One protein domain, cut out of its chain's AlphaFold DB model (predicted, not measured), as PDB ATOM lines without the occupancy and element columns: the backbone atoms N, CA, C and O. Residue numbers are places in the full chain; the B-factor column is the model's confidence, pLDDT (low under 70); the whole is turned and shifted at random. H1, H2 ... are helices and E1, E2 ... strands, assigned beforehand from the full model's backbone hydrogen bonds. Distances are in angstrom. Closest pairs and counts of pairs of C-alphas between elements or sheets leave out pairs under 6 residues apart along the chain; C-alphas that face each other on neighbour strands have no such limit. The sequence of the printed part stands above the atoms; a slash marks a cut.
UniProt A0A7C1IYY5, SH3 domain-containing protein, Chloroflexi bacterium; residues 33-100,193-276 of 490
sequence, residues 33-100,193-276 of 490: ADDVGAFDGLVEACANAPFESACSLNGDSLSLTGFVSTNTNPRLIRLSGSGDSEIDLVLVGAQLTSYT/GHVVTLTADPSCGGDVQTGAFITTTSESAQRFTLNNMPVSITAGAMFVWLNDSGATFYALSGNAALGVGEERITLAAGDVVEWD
ATOM      1  N   ALA A  33       9.806 -12.018  10.906       67.94
ATOM      2  CA  ALA A  33       9.764 -11.286  12.168       67.94
ATOM      3  C   ALA A  33       9.644  -9.760  11.986       67.94
ATOM      4  O   ALA A  33       9.200  -9.087  12.910       67.94
ATOM      5  N   ASP A  34       9.983  -9.222  10.809       74.38
ATOM      6  CA  ASP A  34       9.835  -7.795  10.496       74.38
ATOM      7  C   ASP A  34       8.373  -7.417  10.193       74.38
ATOM      8  O   ASP A  34       8.003  -6.244  10.260       74.38
ATOM      9  N   ASP A  35       7.526  -8.397   9.860       81.44
ATOM     10  CA  ASP A  35       6.094  -8.203   9.629       81.44
ATOM     11  C   ASP A  35       5.309  -8.568  10.893       81.44
ATOM     12  O   ASP A  35       4.835  -9.691  11.053       81.44
ATOM     13  N   VAL A  36       5.158  -7.607  11.806       80.69
ATOM     14  CA  VAL A  36       4.390  -7.795  13.054       80.69
ATOM     15  C   VAL A  36       2.962  -8.277  12.770       80.69
ATOM     16  O   VAL A  36       2.450  -9.129  13.492       80.69
ATOM     17  N   GLY A  37       2.352  -7.820  11.670       82.12
ATOM     18  CA  GLY A  37       1.011  -8.246  11.261       82.12
ATOM     19  C   GLY A  37       0.925  -9.733  10.905       82.12
ATOM     20  O   GLY A  37      -0.165 -10.304  10.902       82.12
ATOM     21  N   ALA A  38       2.057 -10.397  10.659       82.19
ATOM     22  CA  ALA A  38       2.101 -11.842  10.490       82.19
ATOM     23  C   ALA A  38       1.846 -12.606  11.801       82.19
ATOM     24  O   ALA A  38       1.596 -13.803  11.739       82.19
ATOM     25  N   PHE A  39       1.894 -11.969  12.974       88.31
ATOM     26  CA  PHE A  39       1.637 -12.617  14.268       88.31
ATOM     27  C   PHE A  39       0.222 -12.361  14.800       88.31
ATOM     28  O   PHE A  39      -0.226 -13.071  15.705       88.31
ATOM     29  N   ASP A  40      -0.499 -11.405  14.210       88.06
ATOM     30  CA  ASP A  40      -1.851 -11.038  14.623       88.06
ATOM     31  C   ASP A  40      -2.793 -12.250  14.590       88.06
ATOM     32  O   ASP A  40      -2.963 -12.927  13.572       88.06
ATOM     33  N   GLY A  41      -3.424 -12.527  15.732       87.62
ATOM     34  CA  GLY A  41      -4.380 -13.624  15.875       87.62
ATOM     35  C   GLY A  41      -3.759 -15.023  15.936       87.62
ATOM     36  O   GLY A  41      -4.511 -15.993  16.028       87.62
ATOM     37  N   LEU A  42      -2.425 -15.168  15.939       92.56
ATOM     38  CA  LEU A  42      -1.764 -16.475  16.065       92.56
ATOM     39  C   LEU A  42      -2.168 -17.194  17.354       92.56
ATOM     40  O   LEU A  42      -2.575 -18.354  17.313       92.56
ATOM     41  N   VAL A  43      -2.068 -16.497  18.488       92.19
ATOM     42  CA  VAL A  43      -2.396 -17.051  19.810       92.19
ATOM     43  C   VAL A  43      -3.865 -17.482  19.857       92.19
ATOM     44  O   VAL A  43      -4.173 -18.586  20.297       92.19
ATOM     45  N   GLU A  44      -4.773 -16.668  19.312       93.56
ATOM     46  CA  GLU A  44      -6.203 -16.992  19.249       93.56
ATOM     47  C   GLU A  44      -6.482 -18.206  18.346       93.56
ATOM     48  O   GLU A  44      -7.185 -19.136  18.751       93.56
ATOM     49  N   ALA A  45      -5.896 -18.244  17.145       94.88
ATOM     50  CA  ALA A  45      -6.050 -19.358  16.209       94.88
ATOM     51  C   ALA A  45      -5.538 -20.685  16.794       94.88
ATOM     52  O   ALA A  45      -6.089 -21.750  16.504       94.88
ATOM     53  N   CYS A  46      -4.510 -20.615  17.640       96.00
ATOM     54  CA  CYS A  46      -3.857 -21.763  18.256       96.00
ATOM     55  C   CYS A  46      -4.344 -22.087  19.675       96.00
ATOM     56  O   CYS A  46      -3.904 -23.083  20.245       96.00
ATOM     57  N   ALA A  47      -5.319 -21.345  20.213       92.31
ATOM     58  CA  ALA A  47      -5.819 -21.514  21.581       92.31
ATOM     59  C   ALA A  47      -6.356 -22.926  21.890       92.31
ATOM     60  O   ALA A  47      -6.399 -23.336  23.049       92.31
ATOM     61  N   ASN A  48      -6.741 -23.699  20.867       91.12
ATOM     62  CA  ASN A  48      -7.207 -25.088  20.994       91.12
ATOM     63  C   ASN A  48      -6.290 -26.106  20.294       91.12
ATOM     64  O   ASN A  48      -6.693 -27.253  20.082       91.12
ATOM     65  N   ALA A  49      -5.082 -25.698  19.896       94.06
ATOM     66  CA  ALA A  49      -4.101 -26.616  19.340       94.06
ATOM     67  C   ALA A  49      -3.770 -27.710  20.373       94.06
ATOM     68  O   ALA A  49      -3.709 -27.409  21.569       94.06
ATOM     69  N   PRO A  50      -3.583 -28.972  19.948       92.00
ATOM     70  CA  PRO A  50      -3.193 -30.042  20.855       92.00
ATOM     71  C   PRO A  50      -1.798 -29.783  21.435       92.00
ATOM     72  O   PRO A  50      -0.969 -29.123  20.804       92.00
ATOM     73  N   PHE A  51      -1.516 -30.347  22.605       90.94
ATOM     74  CA  PHE A  51      -0.154 -30.376  23.129       90.94
ATOM     75  C   PHE A  51       0.788 -31.137  22.189       90.94
ATOM     76  O   PHE A  51       0.367 -31.934  21.341       90.94
ATOM     77  N   GLU A  52       2.075 -30.826  22.311       92.88
ATOM     78  CA  GLU A  52       3.149 -31.340  21.470       92.88
ATOM     79  C   GLU A  52       2.877 -31.098  19.988       92.88
ATOM     80  O   GLU A  52       3.087 -31.974  19.134       92.88
ATOM     81  N   SER A  53       2.415 -29.886  19.677       94.56
ATOM     82  CA  SER A  53       2.147 -29.471  18.308       94.56
ATOM     83  C   SER A  53       2.749 -28.115  17.955       94.56
ATOM     84  O   SER A  53       2.954 -27.253  18.804       94.56
ATOM     85  N   ALA A  54       3.050 -27.956  16.668       95.50
ATOM     86  CA  ALA A  54       3.339 -26.689  16.023       95.50
ATOM     87  C   ALA A  54       2.079 -26.226  15.293       95.50
ATOM     88  O   ALA A  54       1.675 -26.829  14.292       95.50
ATOM     89  N   CYS A  55       1.472 -25.157  15.788       95.50
ATOM     90  CA  CYS A  55       0.283 -24.546  15.227       95.50
ATOM     91  C   CYS A  55       0.632 -23.308  14.390       95.50
ATOM     92  O   CYS A  55       1.570 -22.567  14.684       95.50
ATOM     93  N   SER A  56      -0.099 -23.117  13.296       92.25
ATOM     94  CA  SER A  56       0.031 -21.979  12.383       92.25
ATOM     95  C   SER A  56      -1.086 -20.953  12.570       92.25
ATOM     96  O   SER A  56      -2.118 -21.265  13.152       92.25
ATOM     97  N   LEU A  57      -0.941 -19.772  11.962       89.56
ATOM     98  CA  LEU A  57      -1.975 -18.720  11.921       89.56
ATOM     99  C   LEU A  57      -3.354 -19.190  11.431       89.56
ATOM    100  O   LEU A  57      -4.367 -18.600  11.781       89.56
ATOM    101  N   ASN A  58      -3.412 -20.251  10.621       90.06
ATOM    102  CA  ASN A  58      -4.680 -20.804  10.141       90.06
ATOM    103  C   ASN A  58      -5.338 -21.765  11.153       90.06
ATOM    104  O   ASN A  58      -6.369 -22.359  10.843       90.06
ATOM    105  N   GLY A  59      -4.723 -21.986  12.319       91.38
ATOM    106  CA  GLY A  59      -5.117 -22.997  13.305       91.38
ATOM    107  C   GLY A  59      -4.658 -24.421  12.960       91.38
ATOM    108  O   GLY A  59      -4.849 -25.346  13.751       91.38
ATOM    109  N   ASP A  60      -4.028 -24.628  11.796       93.06
ATOM    110  CA  ASP A  60      -3.506 -25.941  11.410       93.06
ATOM    111  C   ASP A  60      -2.373 -26.350  12.355       93.06
ATOM    112  O   ASP A  60      -1.388 -25.619  12.490       93.06
ATOM    113  N   SER A  61      -2.509 -27.529  12.968       94.19
ATOM    114  CA  SER A  61      -1.566 -28.070  13.951       94.19
ATOM    115  C   SER A  61      -0.871 -29.326  13.429       94.19
ATOM    116  O   SER A  61      -1.515 -30.254  12.930       94.19
ATOM    117  N   LEU A  62       0.452 -29.370  13.564       93.62
ATOM    118  CA  LEU A  62       1.297 -30.511  13.207       93.62
ATOM    119  C   LEU A  62       1.949 -31.075  14.467       93.62
ATOM    120  O   LEU A  62       2.441 -30.309  15.285       93.62
ATOM    121  N   SER A  63       1.988 -32.400  14.625       92.50
ATOM    122  CA  SER A  63       2.695 -33.015  15.760       92.50
ATOM    123  C   SER A  63       4.183 -32.679  15.717       92.50
ATOM    124  O   SER A  63       4.786 -32.744  14.648       92.50
ATOM    125  N   LEU A  64       4.781 -32.393  16.875       91.31
ATOM    126  CA  LEU A  64       6.207 -32.083  16.986       91.31
ATOM    127  C   LEU A  64       7.117 -33.298  16.772       91.31
ATOM    128  O   LEU A  64       8.305 -33.140  16.499       91.31
ATOM    129  N   THR A  65       6.590 -34.521  16.873       85.06
ATOM    130  CA  THR A  65       7.402 -35.731  16.688       85.06
ATOM    131  C   THR A  65       7.894 -35.818  15.241       85.06
ATOM    132  O   THR A  65       7.120 -36.102  14.328       85.06
ATOM    133  N   GLY A  66       9.193 -35.586  15.034       77.38
ATOM    134  CA  GLY A  66       9.807 -35.541  13.703       77.38
ATOM    135  C   GLY A  66       9.504 -34.262  12.912       77.38
ATOM    136  O   GLY A  66       9.806 -34.205  11.719       77.38
ATOM    137  N   PHE A  67       8.912 -33.251  13.550       85.81
ATOM    138  CA  PHE A  67       8.708 -31.944  12.944       85.81
ATOM    139  C   PHE A  67      10.004 -31.140  12.962       85.81
ATOM    140  O   PHE A  67      10.700 -31.063  13.972       85.81
ATOM    141  N   VAL A  68      10.279 -30.503  11.833       81.19
ATOM    142  CA  VAL A  68      11.330 -29.503  11.675       81.19
ATOM    143  C   VAL A  68      10.692 -28.335  10.944       81.19
ATOM    144  O   VAL A  68       9.994 -28.542   9.942       81.19
ATOM    145  N   SER A  69      10.906 -27.113  11.429       79.69
ATOM    146  CA  SER A  69      10.409 -25.942  10.718       79.69
ATOM    147  C   SER A  69      11.179 -25.786   9.411       79.69
ATOM    148  O   SER A  69      12.397 -25.658   9.408       79.69
ATOM    149  N   THR A  70      10.474 -25.833   8.282       70.38
ATOM    150  CA  THR A  70      11.075 -25.694   6.942       70.38
ATOM    151  C   THR A  70      10.943 -24.283   6.372       70.38
ATOM    152  O   THR A  70      11.406 -24.015   5.264       70.38
ATOM    153  N   ASN A  71      10.269 -23.394   7.101       67.94
ATOM    154  CA  ASN A  71      10.093 -21.989   6.772       67.94
ATOM    155  C   ASN A  71      10.011 -21.152   8.056       67.94
ATOM    156  O   ASN A  71       9.954 -21.684   9.164       67.94
ATOM    157  N   THR A  72       9.992 -19.843   7.866       66.12
ATOM    158  CA  THR A  72       9.969 -18.803   8.897       66.12
ATOM    159  C   THR A  72       8.577 -18.285   9.215       66.12
ATOM    160  O   THR A  72       8.450 -17.279   9.908       66.12
ATOM    161  N   ASN A  73       7.522 -18.924   8.697       77.69
ATOM    162  CA  ASN A  73       6.176 -18.473   9.015       77.69
ATOM    163  C   ASN A  73       5.957 -18.585  10.527       77.69
ATOM    164  O   ASN A  73       6.360 -19.599  11.105       77.69
ATOM    165  N   PRO A  74       5.256 -17.620  11.141       85.06
ATOM    166  CA  PRO A  74       4.930 -17.673  12.554       85.06
ATOM    167  C   PRO A  74       4.299 -19.011  12.950       85.06
ATOM    168  O   PRO A  74       3.446 -19.585  12.245       85.06
ATOM    169  N   ARG A  75       4.784 -19.538  14.072       91.62
ATOM    170  CA  ARG A  75       4.340 -20.798  14.665       91.62
ATOM    171  C   ARG A  75       4.246 -20.638  16.172       91.62
ATOM    172  O   ARG A  75       5.172 -20.113  16.783       91.62
ATOM    173  N   LEU A  76       3.161 -21.151  16.739       95.50
ATOM    174  CA  LEU A  76       3.024 -21.373  18.172       95.50
ATOM    175  C   LEU A  76       3.286 -22.855  18.437       95.50
ATOM    176  O   LEU A  76       2.589 -23.723  17.909       95.50
ATOM    177  N   ILE A  77       4.328 -23.143  19.206       96.56
ATOM    178  CA  ILE A  77       4.635 -24.473  19.717       96.56
ATOM    179  C   ILE A  77       3.967 -24.603  21.076       96.56
ATOM    180  O   ILE A  77       4.267 -23.821  21.970       96.56
ATOM    181  N   ARG A  78       3.093 -25.593  21.230       95.38
ATOM    182  CA  ARG A  78       2.387 -25.841  22.485       95.38
ATOM    183  C   ARG A  78       2.916 -27.107  23.127       95.38
ATOM    184  O   ARG A  78       2.927 -28.164  22.490       95.38
ATOM    185  N   LEU A  79       3.370 -27.005  24.367       92.94
ATOM    186  CA  LEU A  79       3.946 -28.102  25.136       92.94
ATOM    187  C   LEU A  79       3.116 -28.341  26.393       92.94
ATOM    188  O   LEU A  79       2.657 -27.390  27.029       92.94
ATOM    189  N   SER A  80       2.947 -29.605  26.765       86.81
ATOM    190  CA  SER A  80       2.387 -29.948  28.066       86.81
ATOM    191  C   SER A  80       3.295 -29.469  29.206       86.81
ATOM    192  O   SER A  80       4.522 -29.508  29.125       86.81
ATOM    193  N   GLY A  81       2.685 -28.992  30.280       71.50
ATOM    194  CA  GLY A  81       3.364 -28.612  31.509       71.50
ATOM    195  C   GLY A  81       3.216 -29.662  32.612       71.50
ATOM    196  O   GLY A  81       2.793 -30.797  32.399       71.50
ATOM    197  N   SER A  82       3.540 -29.269  33.840       57.22
ATOM    198  CA  SER A  82       3.208 -30.039  35.036       57.22
ATOM    199  C   SER A  82       1.694 -30.040  35.283       57.22
ATOM    200  O   SER A  82       1.034 -28.996  35.260       57.22
ATOM    201  N   GLY A  83       1.128 -31.224  35.533       62.75
ATOM    202  CA  GLY A  83      -0.321 -31.387  35.667       62.75
ATOM    203  C   GLY A  83      -1.049 -31.079  34.356       62.75
ATOM    204  O   GLY A  83      -0.664 -31.591  33.311       62.75
ATOM    205  N   ASP A  84      -2.075 -30.230  34.425       63.94
ATOM    206  CA  ASP A  84      -2.847 -29.758  33.261       63.94
ATOM    207  C   ASP A  84      -2.337 -28.402  32.722       63.94
ATOM    208  O   ASP A  84      -3.053 -27.694  32.017       63.94
ATOM    209  N   SER A  85      -1.117 -28.007  33.104       75.19
ATOM    210  CA  SER A  85      -0.511 -26.732  32.702       75.19
ATOM    211  C   SER A  85       0.053 -26.786  31.283       75.19
ATOM    212  O   SER A  85       0.181 -27.855  30.687       75.19
ATOM    213  N   GLU A  86       0.465 -25.631  30.766       87.62
ATOM    214  CA  GLU A  86       1.037 -25.508  29.428       87.62
ATOM    215  C   GLU A  86       2.237 -24.566  29.369       87.62
ATOM    216  O   GLU A  86       2.413 -23.692  30.227       87.62
ATOM    217  N   ILE A  87       3.049 -24.764  28.332       93.44
ATOM    218  CA  ILE A  87       4.129 -23.869  27.927       93.44
ATOM    219  C   ILE A  87       3.935 -23.571  26.441       93.44
ATOM    220  O   ILE A  87       3.972 -24.490  25.617       93.44
ATOM    221  N   ASP A  88       3.780 -22.295  26.109       96.75
ATOM    222  CA  ASP A  88       3.677 -21.836  24.726       96.75
ATOM    223  C   ASP A  88       4.992 -21.195  24.292       96.75
ATOM    224  O   ASP A  88       5.574 -20.398  25.025       96.75
ATOM    225  N   LEU A  89       5.469 -21.548  23.096       97.19
ATOM    226  CA  LEU A  89       6.619 -20.919  22.458       97.19
ATOM    227  C   LEU A  89       6.203 -20.348  21.104       97.19
ATOM    228  O   LEU A  89       5.949 -21.095  20.157       97.19
ATOM    229  N   VAL A  90       6.174 -19.024  20.979       95.44
ATOM    230  CA  VAL A  90       5.945 -18.354  19.695       95.44
ATOM    231  C   VAL A  90       7.283 -18.099  19.020       95.44
ATOM    232  O   VAL A  90       8.091 -17.318  19.517       95.44
ATOM    233  N   LEU A  91       7.518 -18.757  17.883       92.69
ATOM    234  CA  LEU A  91       8.760 -18.627  17.120       92.69
ATOM    235  C   LEU A  91       8.740 -17.357  16.266       92.69
ATOM    236  O   LEU A  91       7.846 -17.173  15.439       92.69
ATOM    237  N   VAL A  92       9.765 -16.521  16.425       88.75
ATOM    238  CA  VAL A  92       9.916 -15.219  15.766       88.75
ATOM    239  C   VAL A  92      11.229 -15.228  14.999       88.75
ATOM    240  O   VAL A  92      12.290 -15.111  15.594       88.75
ATOM    241  N   GLY A  93      11.195 -15.436  13.681       85.88
ATOM    242  CA  GLY A  93      12.433 -15.525  12.889       85.88
ATOM    243  C   GLY A  93      13.378 -16.653  13.338       85.88
ATOM    244  O   GLY A  93      14.569 -16.612  13.049       85.88
ATOM    245  N   ALA A  94      12.853 -17.656  14.047       89.06
ATOM    246  CA  ALA A  94      13.574 -18.835  14.506       89.06
ATOM    247  C   ALA A  94      12.944 -20.110  13.939       89.06
ATOM    248  O   ALA A  94      11.746 -20.171  13.644       89.06
ATOM    249  N   GLN A  95      13.756 -21.155  13.818       89.44
ATOM    250  CA  GLN A  95      13.336 -22.471  13.359       89.44
ATOM    251  C   GLN A  95      13.469 -23.496  14.481       89.44
ATOM    252  O   GLN A  95      14.522 -23.616  15.105       89.44
ATOM    253  N   LEU A  96      12.422 -24.297  14.680       92.44
ATOM    254  CA  LEU A  96      12.514 -25.524  15.464       92.44
ATOM    255  C   LEU A  96      13.272 -26.582  14.655       92.44
ATOM    256  O   LEU A  96      12.765 -27.063  13.639       92.44
ATOM    257  N   THR A  97      14.474 -26.936  15.102       91.25
ATOM    258  CA  THR A  97      15.357 -27.899  14.418       91.25
ATOM    259  C   THR A  97      15.284 -29.295  15.013       91.25
ATOM    260  O   THR A  97      15.457 -30.279  14.294       91.25
ATOM    261  N   SER A  98      15.004 -29.391  16.310       90.81
ATOM    262  CA  SER A  98      14.794 -30.660  16.988       90.81
ATOM    263  C   SER A  98      13.789 -30.499  18.114       90.81
ATOM    264  O   SER A  98      13.792 -29.506  18.840       90.81
ATOM    265  N   TYR A  99      12.948 -31.509  18.262       91.62
ATOM    266  CA  TYR A  99      12.080 -31.672  19.407       91.62
ATOM    267  C   TYR A  99      12.131 -33.128  19.834       91.62
ATOM    268  O   TYR A  99      11.906 -34.035  19.025       91.62
ATOM    269  N   THR A 100      12.387 -33.348  21.116       86.75
ATOM    270  CA  THR A 100      12.237 -34.670  21.708       86.75
ATOM    271  C   THR A 100      11.454 -34.565  23.002       86.75
ATOM    272  O   THR A 100      11.676 -33.682  23.829       86.75
ATOM    273  N   GLY A 193      10.890 -34.701  29.798       69.44
ATOM    274  CA  GLY A 193      11.396 -33.351  29.622       69.44
ATOM    275  C   GLY A 193      11.232 -32.965  28.163       69.44
ATOM    276  O   GLY A 193      11.761 -33.645  27.280       69.44
ATOM    277  N   HIS A 194      10.501 -31.885  27.895       84.94
ATOM    278  CA  HIS A 194      10.530 -31.283  26.571       84.94
ATOM    279  C   HIS A 194      11.938 -30.754  26.311       84.94
ATOM    280  O   HIS A 194      12.400 -29.853  27.009       84.94
ATOM    281  N   VAL A 195      12.618 -31.311  25.312       87.69
ATOM    282  CA  VAL A 195      13.892 -30.785  24.818       87.69
ATOM    283  C   VAL A 195      13.630 -30.165  23.457       87.69
ATOM    284  O   VAL A 195      13.267 -30.856  22.501       87.69
ATOM    285  N   VAL A 196      13.793 -28.850  23.399       92.38
ATOM    286  CA  VAL A 196      13.531 -28.000  22.243       92.38
ATOM    287  C   VAL A 196      14.862 -27.435  21.763       92.38
ATOM    288  O   VAL A 196      15.610 -26.833  22.532       92.38
ATOM    289  N   THR A 197      15.170 -27.615  20.483       92.31
ATOM    290  CA  THR A 197      16.332 -26.986  19.850       92.31
ATOM    291  C   THR A 197      15.862 -26.002  18.792       92.31
ATOM    292  O   THR A 197      15.247 -26.388  17.795       92.31
ATOM    293  N   LEU A 198      16.165 -24.729  19.008       92.31
ATOM    294  CA  LEU A 198      15.876 -23.624  18.112       92.31
ATOM    295  C   LEU A 198      17.167 -23.076  17.504       92.31
ATOM    296  O   LEU A 198      18.203 -23.010  18.162       92.31
ATOM    297  N   THR A 199      17.083 -22.618  16.263       89.50
ATOM    298  CA  THR A 199      18.153 -21.851  15.615       89.50
ATOM    299  C   THR A 199      17.579 -20.581  15.013       89.50
ATOM    300  O   THR A 199      16.460 -20.609  14.490       89.50
ATOM    301  N   ALA A 200      18.341 -19.488  15.042       87.69
ATOM    302  CA  ALA A 200      18.003 -18.283  14.294       87.69
ATOM    303  C   ALA A 200      17.878 -18.611  12.799       87.69
ATOM    304  O   ALA A 200      18.637 -19.428  12.264       87.69
ATOM    305  N   ASP A 201      16.909 -18.000  12.119       82.06
ATOM    306  CA  ASP A 201      16.808 -18.162  10.680       82.06
ATOM    307  C   ASP A 201      17.888 -17.326   9.973       82.06
ATOM    308  O   ASP A 201      17.922 -16.103  10.127       82.06
ATOM    309  N   PRO A 202      18.744 -17.937   9.137       78.12
ATOM    310  CA  PRO A 202      19.832 -17.222   8.472       78.12
ATOM    311  C   PRO A 202      19.346 -16.150   7.484       78.12
ATOM    312  O   PRO A 202      20.123 -15.290   7.071       78.12
ATOM    313  N   SER A 203      18.082 -16.202   7.065       77.12
ATOM    314  CA  SER A 203      17.464 -15.200   6.204       77.12
ATOM    315  C   SER A 203      17.112 -13.905   6.929       77.12
ATOM    316  O   SER A 203      16.935 -12.893   6.259       77.12
ATOM    317  N   CYS A 204      17.064 -13.922   8.264       75.31
ATOM    318  CA  CYS A 204      16.669 -12.770   9.059       75.31
ATOM    319  C   CYS A 204      17.789 -11.757   9.322       75.31
ATOM    320  O   CYS A 204      17.494 -10.621   9.669       75.31
ATOM    321  N   GLY A 205      19.057 -12.123   9.097       62.97
ATOM    322  CA  GLY A 205      20.196 -11.262   9.431       62.97
ATOM    323  C   GLY A 205      20.334 -11.032  10.945       62.97
ATOM    324  O   GLY A 205      19.368 -11.098  11.696       62.97
ATOM    325  N   GLY A 206      21.554 -10.782  11.423       59.56
ATOM    326  CA  GLY A 206      21.841 -10.661  12.864       59.56
ATOM    327  C   GLY A 206      21.245  -9.430  13.564       59.56
ATOM    328  O   GLY A 206      21.404  -9.302  14.772       59.56
ATOM    329  N   ASP A 207      20.573  -8.541  12.828       58.25
ATOM    330  CA  ASP A 207      19.989  -7.298  13.354       58.25
ATOM    331  C   ASP A 207      18.546  -7.482  13.861       58.25
ATOM    332  O   ASP A 207      18.001  -6.603  14.529       58.25
ATOM    333  N   VAL A 208      17.909  -8.614  13.545       62.88
ATOM    334  CA  VAL A 208      16.536  -8.916  13.960       62.88
ATOM    335  C   VAL A 208      16.572  -9.797  15.203       62.88
ATOM    336  O   VAL A 208      17.338 -10.762  15.280       62.88
ATOM    337  N   GLN A 209      15.723  -9.482  16.180       73.75
ATOM    338  CA  GLN A 209      15.569 -10.269  17.401       73.75
ATOM    339  C   GLN A 209      14.897 -11.611  17.094       73.75
ATOM    340  O   GLN A 209      13.693 -11.800  17.259       73.75
ATOM    341  N   THR A 210      15.694 -12.532  16.563       86.44
ATOM    342  CA  THR A 210      15.282 -13.864  16.131       86.44
ATOM    343  C   THR A 210      15.289 -14.817  17.310       86.44
ATOM    344  O   THR A 210      16.295 -14.988  17.986       86.44
ATOM    345  N   GLY A 211      14.163 -15.442  17.607       90.88
ATOM    346  CA  GLY A 211      14.020 -16.100  18.887       90.88
ATOM    347  C   GLY A 211      12.672 -16.736  19.126       90.88
ATOM    348  O   GLY A 211      11.943 -17.089  18.196       90.88
ATOM    349  N   ALA A 212      12.347 -16.877  20.404       94.19
ATOM    350  CA  ALA A 212      11.033 -17.319  20.830       94.19
ATOM    351  C   ALA A 212      10.549 -16.536  22.048       94.19
ATOM    352  O   ALA A 212      11.302 -16.329  22.999       94.19
ATOM    353  N   PHE A 213       9.273 -16.161  22.031       96.25
ATOM    354  CA  PHE A 213       8.561 -15.811  23.254       96.25
ATOM    355  C   PHE A 213       8.093 -17.092  23.918       96.25
ATOM    356  O   PHE A 213       7.463 -17.913  23.255       96.25
ATOM    357  N   ILE A 214       8.396 -17.258  25.199       97.69
ATOM    358  CA  ILE A 214       7.947 -18.380  26.016       97.69
ATOM    359  C   ILE A 214       6.998 -17.831  27.070       97.69
ATOM    360  O   ILE A 214       7.365 -16.910  27.803       97.69
ATOM    361  N   THR A 215       5.808 -18.407  27.174       96.88
ATOM    362  CA  THR A 215       4.805 -17.987  28.152       96.88
ATOM    363  C   THR A 215       4.221 -19.179  28.897       96.88
ATOM    364  O   THR A 215       4.160 -20.308  28.400       96.88
ATOM    365  N   THR A 216       3.790 -18.928  30.130       90.88
ATOM    366  CA  THR A 216       2.907 -19.826  30.871       90.88
ATOM    367  C   THR A 216       2.029 -19.021  31.817       90.88
ATOM    368  O   THR A 216       2.478 -18.060  32.436       90.88
ATOM    369  N   THR A 217       0.782 -19.444  31.981       86.69
ATOM    370  CA  THR A 217      -0.144 -18.884  32.978       86.69
ATOM    371  C   THR A 217      -0.124 -19.662  34.294       86.69
ATOM    372  O   THR A 217      -0.806 -19.295  35.248       86.69
ATOM    373  N   SER A 218       0.649 -20.748  34.369       75.81
ATOM    374  CA  SER A 218       0.674 -21.621  35.537       75.81
ATOM    375  C   SER A 218       1.383 -20.985  36.731       75.81
ATOM    376  O   SER A 218       2.555 -20.631  36.644       75.81
ATOM    377  N   GLU A 219       0.732 -21.013  37.892       70.25
ATOM    378  CA  GLU A 219       1.318 -20.639  39.190       70.25
ATOM    379  C   GLU A 219       2.358 -21.651  39.712       70.25
ATOM    380  O   GLU A 219       3.124 -21.355  40.624       70.25
ATOM    381  N   SER A 220       2.403 -22.858  39.139       61.97
ATOM    382  CA  SER A 220       3.478 -23.832  39.368       61.97
ATOM    383  C   SER A 220       4.598 -23.680  38.341       61.97
ATOM    384  O   SER A 220       4.335 -23.386  37.172       61.97
ATOM    385  N   ALA A 221       5.838 -23.941  38.758       66.00
ATOM    386  CA  ALA A 221       7.000 -23.852  37.881       66.00
ATOM    387  C   ALA A 221       6.937 -24.882  36.745       66.00
ATOM    388  O   ALA A 221       6.964 -26.095  36.972       66.00
ATOM    389  N   GLN A 222       6.920 -24.380  35.516       76.75
ATOM    390  CA  GLN A 222       7.001 -25.167  34.296       76.75
ATOM    391  C   GLN A 222       8.456 -25.330  33.884       76.75
ATOM    392  O   GLN A 222       9.226 -24.382  34.004       76.75
ATOM    393  N   ARG A 223       8.851 -26.530  33.446       74.00
ATOM    394  CA  ARG A 223      10.254 -26.867  33.168       74.00
ATOM    395  C   ARG A 223      10.413 -27.521  31.805       74.00
ATOM    396  O   ARG A 223       9.656 -28.421  31.456       74.00
ATOM    397  N   PHE A 224      11.439 -27.105  31.076       81.75
ATOM    398  CA  PHE A 224      11.839 -27.683  29.794       81.75
ATOM    399  C   PHE A 224      13.320 -27.380  29.527       81.75
ATOM    400  O   PHE A 224      13.969 -26.673  30.296       81.75
ATOM    401  N   THR A 225      13.877 -27.930  28.453       83.12
ATOM    402  CA  THR A 225      15.240 -27.633  28.006       83.12
ATOM    403  C   THR A 225      15.189 -26.942  26.652       83.12
ATOM    404  O   THR A 225      14.619 -27.483  25.707       83.12
ATOM    405  N   LEU A 226      15.817 -25.774  26.547       90.12
ATOM    406  CA  LEU A 226      15.933 -24.992  25.320       90.12
ATOM    407  C   LEU A 226      17.402 -24.881  24.925       90.12
ATOM    408  O   LEU A 226      18.182 -24.332  25.686       90.12
ATOM    409  N   ASN A 227      17.807 -25.376  23.755       89.06
ATOM    410  CA  ASN A 227      19.208 -25.291  23.300       89.06
ATOM    411  C   ASN A 227      20.226 -25.772  24.357       89.06
ATOM    412  O   ASN A 227      21.260 -25.151  24.568       89.06
ATOM    413  N   ASN A 228      19.919 -26.890  25.024       81.62
ATOM    414  CA  ASN A 228      20.671 -27.463  26.155       81.62
ATOM    415  C   ASN A 228      20.642 -26.653  27.463       81.62
ATOM    416  O   ASN A 228      21.233 -27.094  28.444       81.62
ATOM    417  N   MET A 229      19.925 -25.532  27.518       81.56
ATOM    418  CA  MET A 229      19.678 -24.773  28.739       81.56
ATOM    419  C   MET A 229      18.426 -25.295  29.454       81.56
ATOM    420  O   MET A 229      17.335 -25.227  28.880       81.56
ATOM    421  N   PRO A 230      18.519 -25.798  30.696       77.94
ATOM    422  CA  PRO A 230      17.345 -25.993  31.535       77.94
ATOM    423  C   PRO A 230      16.672 -24.647  31.823       77.94
ATOM    424  O   PRO A 230      17.305 -23.732  32.342       77.94
ATOM    425  N   VAL A 231      15.387 -24.535  31.509       80.62
ATOM    426  CA  VAL A 231      14.583 -23.335  31.746       80.62
ATOM    427  C   VAL A 231      13.435 -23.696  32.676       80.62
ATOM    428  O   VAL A 231      12.784 -24.732  32.513       80.62
ATOM    429  N   SER A 232      13.171 -22.823  33.644       78.50
ATOM    430  CA  SER A 232      11.927 -22.830  34.402       78.50
ATOM    431  C   SER A 232      11.222 -21.485  34.324       78.50
ATOM    432  O   SER A 232      11.885 -20.453  34.380       78.50
ATOM    433  N   ILE A 233       9.898 -21.499  34.225       77.25
ATOM    434  CA  ILE A 233       9.060 -20.298  34.155       77.25
ATOM    435  C   ILE A 233       7.775 -20.513  34.960       77.25
ATOM    436  O   ILE A 233       7.238 -21.622  34.990       77.25
ATOM    437  N   THR A 234       7.315 -19.480  35.661       77.88
ATOM    438  CA  THR A 234       6.126 -19.512  36.526       77.88
ATOM    439  C   THR A 234       5.313 -18.245  36.312       77.88
ATOM    440  O   THR A 234       5.852 -17.158  36.517       77.88
ATOM    441  N   ALA A 235       4.041 -18.408  35.934       78.81
ATOM    442  CA  ALA A 235       3.059 -17.343  35.717       78.81
ATOM    443  C   ALA A 235       3.671 -16.113  35.029       78.81
ATOM    444  O   ALA A 235       3.647 -15.016  35.579       78.81
ATOM    445  N   GLY A 236       4.312 -16.323  33.881       87.50
ATOM    446  CA  GLY A 236       5.211 -15.330  33.320       87.50
ATOM    447  C   GLY A 236       5.485 -15.499  31.838       87.50
ATOM    448  O   GLY A 236       5.112 -16.499  31.213       87.50
ATOM    449  N   ALA A 237       6.175 -14.499  31.302       95.94
ATOM    450  CA  ALA A 237       6.637 -14.428  29.930       95.94
ATOM    451  C   ALA A 237       8.135 -14.113  29.887       95.94
ATOM    452  O   ALA A 237       8.651 -13.303  30.660       95.94
ATOM    453  N   MET A 238       8.835 -14.725  28.940       95.31
ATOM    454  CA  MET A 238      10.214 -14.388  28.604       95.31
ATOM    455  C   MET A 238      10.396 -14.361  27.092       95.31
ATOM    456  O   MET A 238       9.687 -15.049  26.358       95.31
ATOM    457  N   PHE A 239      11.381 -13.608  26.629       94.88
ATOM    458  CA  PHE A 239      11.864 -13.691  25.261       94.88
ATOM    459  C   PHE A 239      13.285 -14.249  25.252       94.88
ATOM    460  O   PHE A 239      14.106 -13.885  26.088       94.88
ATOM    461  N   VAL A 240      13.574 -15.142  24.311       93.69
ATOM    462  CA  VAL A 240      14.916 -15.689  24.104       93.69
ATOM    463  C   VAL A 240      15.376 -15.298  22.720       93.69
ATOM    464  O   VAL A 240      14.876 -15.836  21.735       93.69
ATOM    465  N   TRP A 241      16.334 -14.383  22.662       90.81
ATOM    466  CA  TRP A 241      17.029 -14.010  21.443       90.81
ATOM    467  C   TRP A 241      18.147 -15.012  21.162       90.81
ATOM    468  O   TRP A 241      18.956 -15.316  22.034       90.81
ATOM    469  N   LEU A 242      18.188 -15.539  19.947       88.62
ATOM    470  CA  LEU A 242      19.219 -16.443  19.463       88.62
ATOM    471  C   LEU A 242      20.237 -15.630  18.665       88.62
ATOM    472  O   LEU A 242      19.875 -14.950  17.705       88.62
ATOM    473  N   ASN A 243      21.508 -15.724  19.040       75.88
ATOM    474  CA  ASN A 243      22.602 -15.073  18.329       75.88
ATOM    475  C   ASN A 243      23.642 -16.118  17.877       75.88
ATOM    476  O   ASN A 243      23.543 -17.301  18.204       75.88
ATOM    477  N   ASP A 244      24.635 -15.697  17.093       69.62
ATOM    478  CA  ASP A 244      25.639 -16.613  16.526       69.62
ATOM    479  C   ASP A 244      26.527 -17.299  17.587       69.62
ATOM    480  O   ASP A 244      27.181 -18.297  17.283       69.62
ATOM    481  N   SER A 245      26.580 -16.757  18.810       65.12
ATOM    482  CA  SER A 245      27.465 -17.202  19.898       65.12
ATOM    483  C   SER A 245      26.715 -17.840  21.076       65.12
ATOM    484  O   SER A 245      27.350 -18.410  21.952       65.12
ATOM    485  N   GLY A 246      25.380 -17.798  21.100       78.94
ATOM    486  CA  GLY A 246      24.608 -18.181  22.275       78.94
ATOM    487  C   GLY A 246      23.157 -17.700  22.246       78.94
ATOM    488  O   GLY A 246      22.522 -17.616  21.190       78.94
ATOM    489  N   ALA A 247      22.608 -17.421  23.427       87.62
ATOM    490  CA  ALA A 247      21.245 -16.926  23.580       87.62
ATOM    491  C   ALA A 247      21.154 -15.845  24.661       87.62
ATOM    492  O   ALA A 247      21.767 -15.973  25.715       87.62
ATOM    493  N   THR A 248      20.343 -14.817  24.438       88.00
ATOM    494  CA  THR A 248      20.037 -13.787  25.438       88.00
ATOM    495  C   THR A 248      18.598 -13.949  25.905       88.00
ATOM    496  O   THR A 248      17.671 -13.988  25.099       88.00
ATOM    497  N   PHE A 249      18.408 -14.051  27.213       89.75
ATOM    498  CA  PHE A 249      17.119 -14.238  27.864       89.75
ATOM    499  C   PHE A 249      16.653 -12.914  28.456       89.75
ATOM    500  O   PHE A 249      17.393 -12.286  29.203       89.75
ATOM    501  N   TYR A 250      15.416 -12.535  28.160       90.88
ATOM    502  CA  TYR A 250      14.753 -11.337  28.658       90.88
ATOM    503  C   TYR A 250      13.534 -11.772  29.458       90.88
ATOM    504  O   TYR A 250      12.593 -12.336  28.891       90.88
ATOM    505  N   ALA A 251      13.527 -11.527  30.761       87.69
ATOM    506  CA  ALA A 251      12.346 -11.758  31.581       87.69
ATOM    507  C   ALA A 251      11.373 -10.580  31.414       87.69
ATOM    508  O   ALA A 251      11.740  -9.428  31.632       87.69
ATOM    509  N   LEU A 252      10.137 -10.861  31.004       90.38
ATOM    510  CA  LEU A 252       9.120  -9.838  30.732       90.38
ATOM    511  C   LEU A 252       8.085  -9.763  31.850       90.38
ATOM    512  O   LEU A 252       7.659  -8.670  32.204       90.38
ATOM    513  N   SER A 253       7.687 -10.906  32.401       87.44
ATOM    514  CA  SER A 253       6.746 -10.996  33.518       87.44
ATOM    515  C   SER A 253       6.923 -12.296  34.293       87.44
ATOM    516  O   SER A 253       7.517 -13.263  33.799       87.44
ATOM    517  N   GLY A 254       6.387 -12.327  35.508       78.19
ATOM    518  CA  GLY A 254       6.456 -13.462  36.412       78.19
ATOM    519  C   GLY A 254       7.881 -13.779  36.852       78.19
ATOM    520  O   GLY A 254       8.749 -12.909  36.943       78.19
ATOM    521  N   ASN A 255       8.115 -15.056  37.155       71.75
ATOM    522  CA  ASN A 255       9.415 -15.533  37.614       71.75
ATOM    523  C   ASN A 255       9.971 -16.584  36.661       71.75
ATOM    524  O   ASN A 255       9.268 -17.517  36.257       71.75
ATOM    525  N   ALA A 256      11.264 -16.486  36.380       74.69
ATOM    526  CA  ALA A 256      11.978 -17.460  35.579       74.69
ATOM    527  C   ALA A 256      13.281 -17.896  36.249       74.69
ATOM    528  O   ALA A 256      13.783 -17.264  37.175       74.69
ATOM    529  N   ALA A 257      13.835 -19.012  35.793       71.81
ATOM    530  CA  ALA A 257      15.199 -19.383  36.120       71.81
ATOM    531  C   ALA A 257      15.843 -20.186  34.995       71.81
ATOM    532  O   ALA A 257      15.166 -20.958  34.312       71.81
ATOM    533  N   LEU A 258      17.155 -20.035  34.870       74.94
ATOM    534  CA  LEU A 258      18.013 -20.746  33.931       74.94
ATOM    535  C   LEU A 258      18.954 -21.666  34.711       74.94
ATOM    536  O   LEU A 258      19.399 -21.314  35.804       74.94
ATOM    537  N   GLY A 259      19.258 -22.839  34.167       60.41
ATOM    538  CA  GLY A 259      20.152 -23.813  34.784       60.41
ATOM    539  C   GLY A 259      19.513 -24.615  35.924       60.41
ATOM    540  O   GLY A 259      18.308 -24.565  36.186       60.41
ATOM    541  N   VAL A 260      20.340 -25.413  36.599       53.16
ATOM    542  CA  VAL A 260      19.936 -26.307  37.696       53.16
ATOM    543  C   VAL A 260      20.974 -26.292  38.816       53.16
ATOM    544  O   VAL A 260      22.132 -25.947  38.601       53.16
ATOM    545  N   GLY A 261      20.564 -26.708  40.018       46.88
ATOM    546  CA  GLY A 261      21.476 -26.848  41.154       46.88
ATOM    547  C   GLY A 261      22.171 -25.536  41.525       46.88
ATOM    548  O   GLY A 261      21.523 -24.497  41.627       46.88
ATOM    549  N   GLU A 262      23.486 -25.599  41.740       39.69
ATOM    550  CA  GLU A 262      24.313 -24.455  42.153       39.69
ATOM    551  C   GLU A 262      24.540 -23.419  41.039       39.69
ATOM    552  O   GLU A 262      24.823 -22.262  41.342       39.69
ATOM    553  N   GLU A 263      24.374 -23.809  39.771       49.38
ATOM    554  CA  GLU A 263      24.508 -22.935  38.593       49.38
ATOM    555  C   GLU A 263      23.168 -22.304  38.176       49.38
ATOM    556  O   GLU A 263      23.063 -21.678  37.124       49.38
ATOM    557  N   ARG A 264      22.120 -22.469  38.994       57.62
ATOM    558  CA  ARG A 264      20.804 -21.900  38.712       57.62
ATOM    559  C   ARG A 264      20.790 -20.388  38.938       57.62
ATOM    560  O   ARG A 264      21.068 -19.913  40.038       57.62
ATOM    561  N   ILE A 265      20.345 -19.651  37.927       60.78
ATOM    562  CA  ILE A 265      20.145 -18.198  37.960       60.78
ATOM    563  C   ILE A 265      18.644 -17.927  37.976       60.78
ATOM    564  O   ILE A 265      17.924 -18.454  37.132       60.78
ATOM    565  N   THR A 266      18.163 -17.133  38.931       70.88
ATOM    566  CA  THR A 266      16.757 -16.690  38.975       70.88
ATOM    567  C   THR A 266      16.644 -15.334  38.295       70.88
ATOM    568  O   THR A 266      17.522 -14.501  38.493       70.88
ATOM    569  N   LEU A 267      15.585 -15.146  37.514       67.00
ATOM    570  CA  LEU A 267      15.292 -13.934  36.761       67.00
ATOM    571  C   LEU A 267      13.955 -13.359  37.239       67.00
ATOM    572  O   LEU A 267      12.937 -14.065  37.227       67.00
ATOM    573  N   ALA A 268      13.973 -12.093  37.640       74.56
ATOM    574  CA  ALA A 268      12.795 -11.257  37.812       74.56
ATOM    575  C   ALA A 268      12.488 -10.506  36.507       74.56
ATOM    576  O   ALA A 268      13.347 -10.374  35.636       74.56
ATOM    577  N   ALA A 269      11.263 -10.002  36.361       80.62
ATOM    578  CA  ALA A 269      10.901  -9.185  35.209       80.62
ATOM    579  C   ALA A 269      11.850  -7.975  35.058       80.62
ATOM    580  O   ALA A 269      12.134  -7.271  36.027       80.62
ATOM    581  N   GLY A 270      12.342  -7.754  33.838       78.19
ATOM    582  CA  GLY A 270      13.362  -6.755  33.514       78.19
ATOM    583  C   GLY A 270      14.788  -7.304  33.465       78.19
ATOM    584  O   GLY A 270      15.636  -6.681  32.829       78.19
ATOM    585  N   ASP A 271      15.054  -8.472  34.056       79.62
ATOM    586  CA  ASP A 271      16.381  -9.081  33.987       79.62
ATOM    587  C   ASP A 271      16.706  -9.530  32.557       79.62
ATOM    588  O   ASP A 271      15.882 -10.138  31.859       79.62
ATOM    589  N   VAL A 272      17.946  -9.264  32.147       83.69
ATOM    590  CA  VAL A 272      18.515  -9.705  30.873       83.69
ATOM    591  C   VAL A 272      19.776 -10.508  31.156       83.69
ATOM    592  O   VAL A 272      20.689 -10.022  31.819       83.69
ATOM    593  N   VAL A 273      19.833 -11.745  30.663       81.25
ATOM    594  CA  VAL A 273      20.990 -12.631  30.846       81.25
ATOM    595  C   VAL A 273      21.444 -13.177  29.510       81.25
ATOM    596  O   VAL A 273      20.688 -13.840  28.804       81.25
ATOM    597  N   GLU A 274      22.705 -12.931  29.182       81.56
ATOM    598  CA  GLU A 274      23.367 -13.563  28.052       81.56
ATOM    599  C   GLU A 274      23.976 -14.902  28.468       81.56
ATOM    600  O   GLU A 274      24.632 -15.038  29.502       81.56
ATOM    601  N   TRP A 275      23.724 -15.910  27.644       77.25
ATOM    602  CA  TRP A 275      24.230 -17.257  27.797       77.25
ATOM    603  C   TRP A 275      25.189 -17.581  26.650       77.25
ATOM    604  O   TRP A 275      24.759 -17.774  25.511       77.25
ATOM    605  N   ASP A 276      26.471 -17.679  26.992       69.75
ATOM    606  CA  ASP A 276      27.594 -18.142  26.168       69.75
ATOM    607  C   ASP A 276      28.388 -19.198  26.978       69.75
ATOM    608  O   ASP A 276      28.157 -19.377  28.179       69.75
TER     609      ASP A 276
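What this domain is: This is residues 33 to 100 and 193 to 276 of the 490 residues of the protein "SH3 domain-containing protein" of Chloroflexi bacterium (UniProt A0A7C1IYY5). Picture a sandwich of two strand layers, partly face to face, made by one strongly twisted sheet that folds back on itself where the hairpin E9 and E10 bends. One layer holds E2, E1, E3, E4, E7, E12 and the longer arms of E9 and E10; the other holds E5, E6, E8, the short arms of E9 and E10, and E11, while H1 packs on E1 and E3. The printed part has 152 residues with one named helix, H1, then twelve named strands, E1 to E12: mostly strand, in a branched sheet where E6 and E8 are parallel and the other neighbour pairs antiparallel. It is compact, with a radius of gyration of the C-alphas of 14.3 A and spans of 41 by 37 by 27 A.

Where its parts are: Find C-alpha 42 at (-1.764, -16.475, 16.065), where H1, residues 42 to 46, begins. Next come E1, residues 53 to 56; E2, 61 to 63; E3, 75 to 80, 16.3 A long; E4, 86 to 92, 19.3 A; and E5, 94 to 100, 17.4 A. E6, residues 193 to 200, begins at C-alpha 193, (11.396, -33.351, 29.622), and is 22.5 A long. Then read E7, 211 to 216, 16.8 A; E8, 222 to 226; E9, 229 to 243; E10, 246 to 258; E11, 265 to 268; and E12, 272 to 275, ending at C-alpha 275, (24.230, -17.257, 27.797). E9 bends by 151 degrees at residue 232, and E10 by 156 degrees at residue 255.

How they stand to each other: Begin at H1, which is on the sheet at a height of 7.9 A, only just over E3, where 3 of its C-alphas fall; its O i to N i+4 pair is within hydrogen-bond range. Beside E1, E2 lies on one side, with N 54 and O 62 2.8 A apart, and E3 on the other, with N 55 and O 76 at 2.8 A. E4 is antiparallel to E3, N 77 to O 89 2.8 A, and to E7, N 90 to O 213 2.8 A. E5 and E6 are antiparallel, N 95 to O 199 2.8 A; E6 and E8 are parallel, N 196 to O 225 2.8 A. E8, E9, E10 and E11 form a meander, each strand the antiparallel neighbour of the one before. On one side of E9 look for E8, N 222 to O 233 2.8 A, and E7, N 214 to O 238 2.8 A; E10 is on the other, N 241 to O 248 2.8 A. Beside E10, E9 lies on one side, and on the other side lie E11, N 267 to O 256 2.8 A, and E12, N 275 to O 247 2.7 A. The closest C-alphas of E4 and E8, those of Ile 87 and Gln 222, are 7.1 A apart.

The domain as a whole: The two C-alphas farthest apart, of Asn 58 and Glu 262, are 43.3 A apart. Residues 101 to 192 are not printed, and C-alphas 100 and 193 stand 8.1 A apart across the cut. Of the links that are printed whole, E2 to E3 is long. Mean pLDDT of the printed part is 82.3; 24 residues are under 70, among them 205 to 208 and 259 to 265.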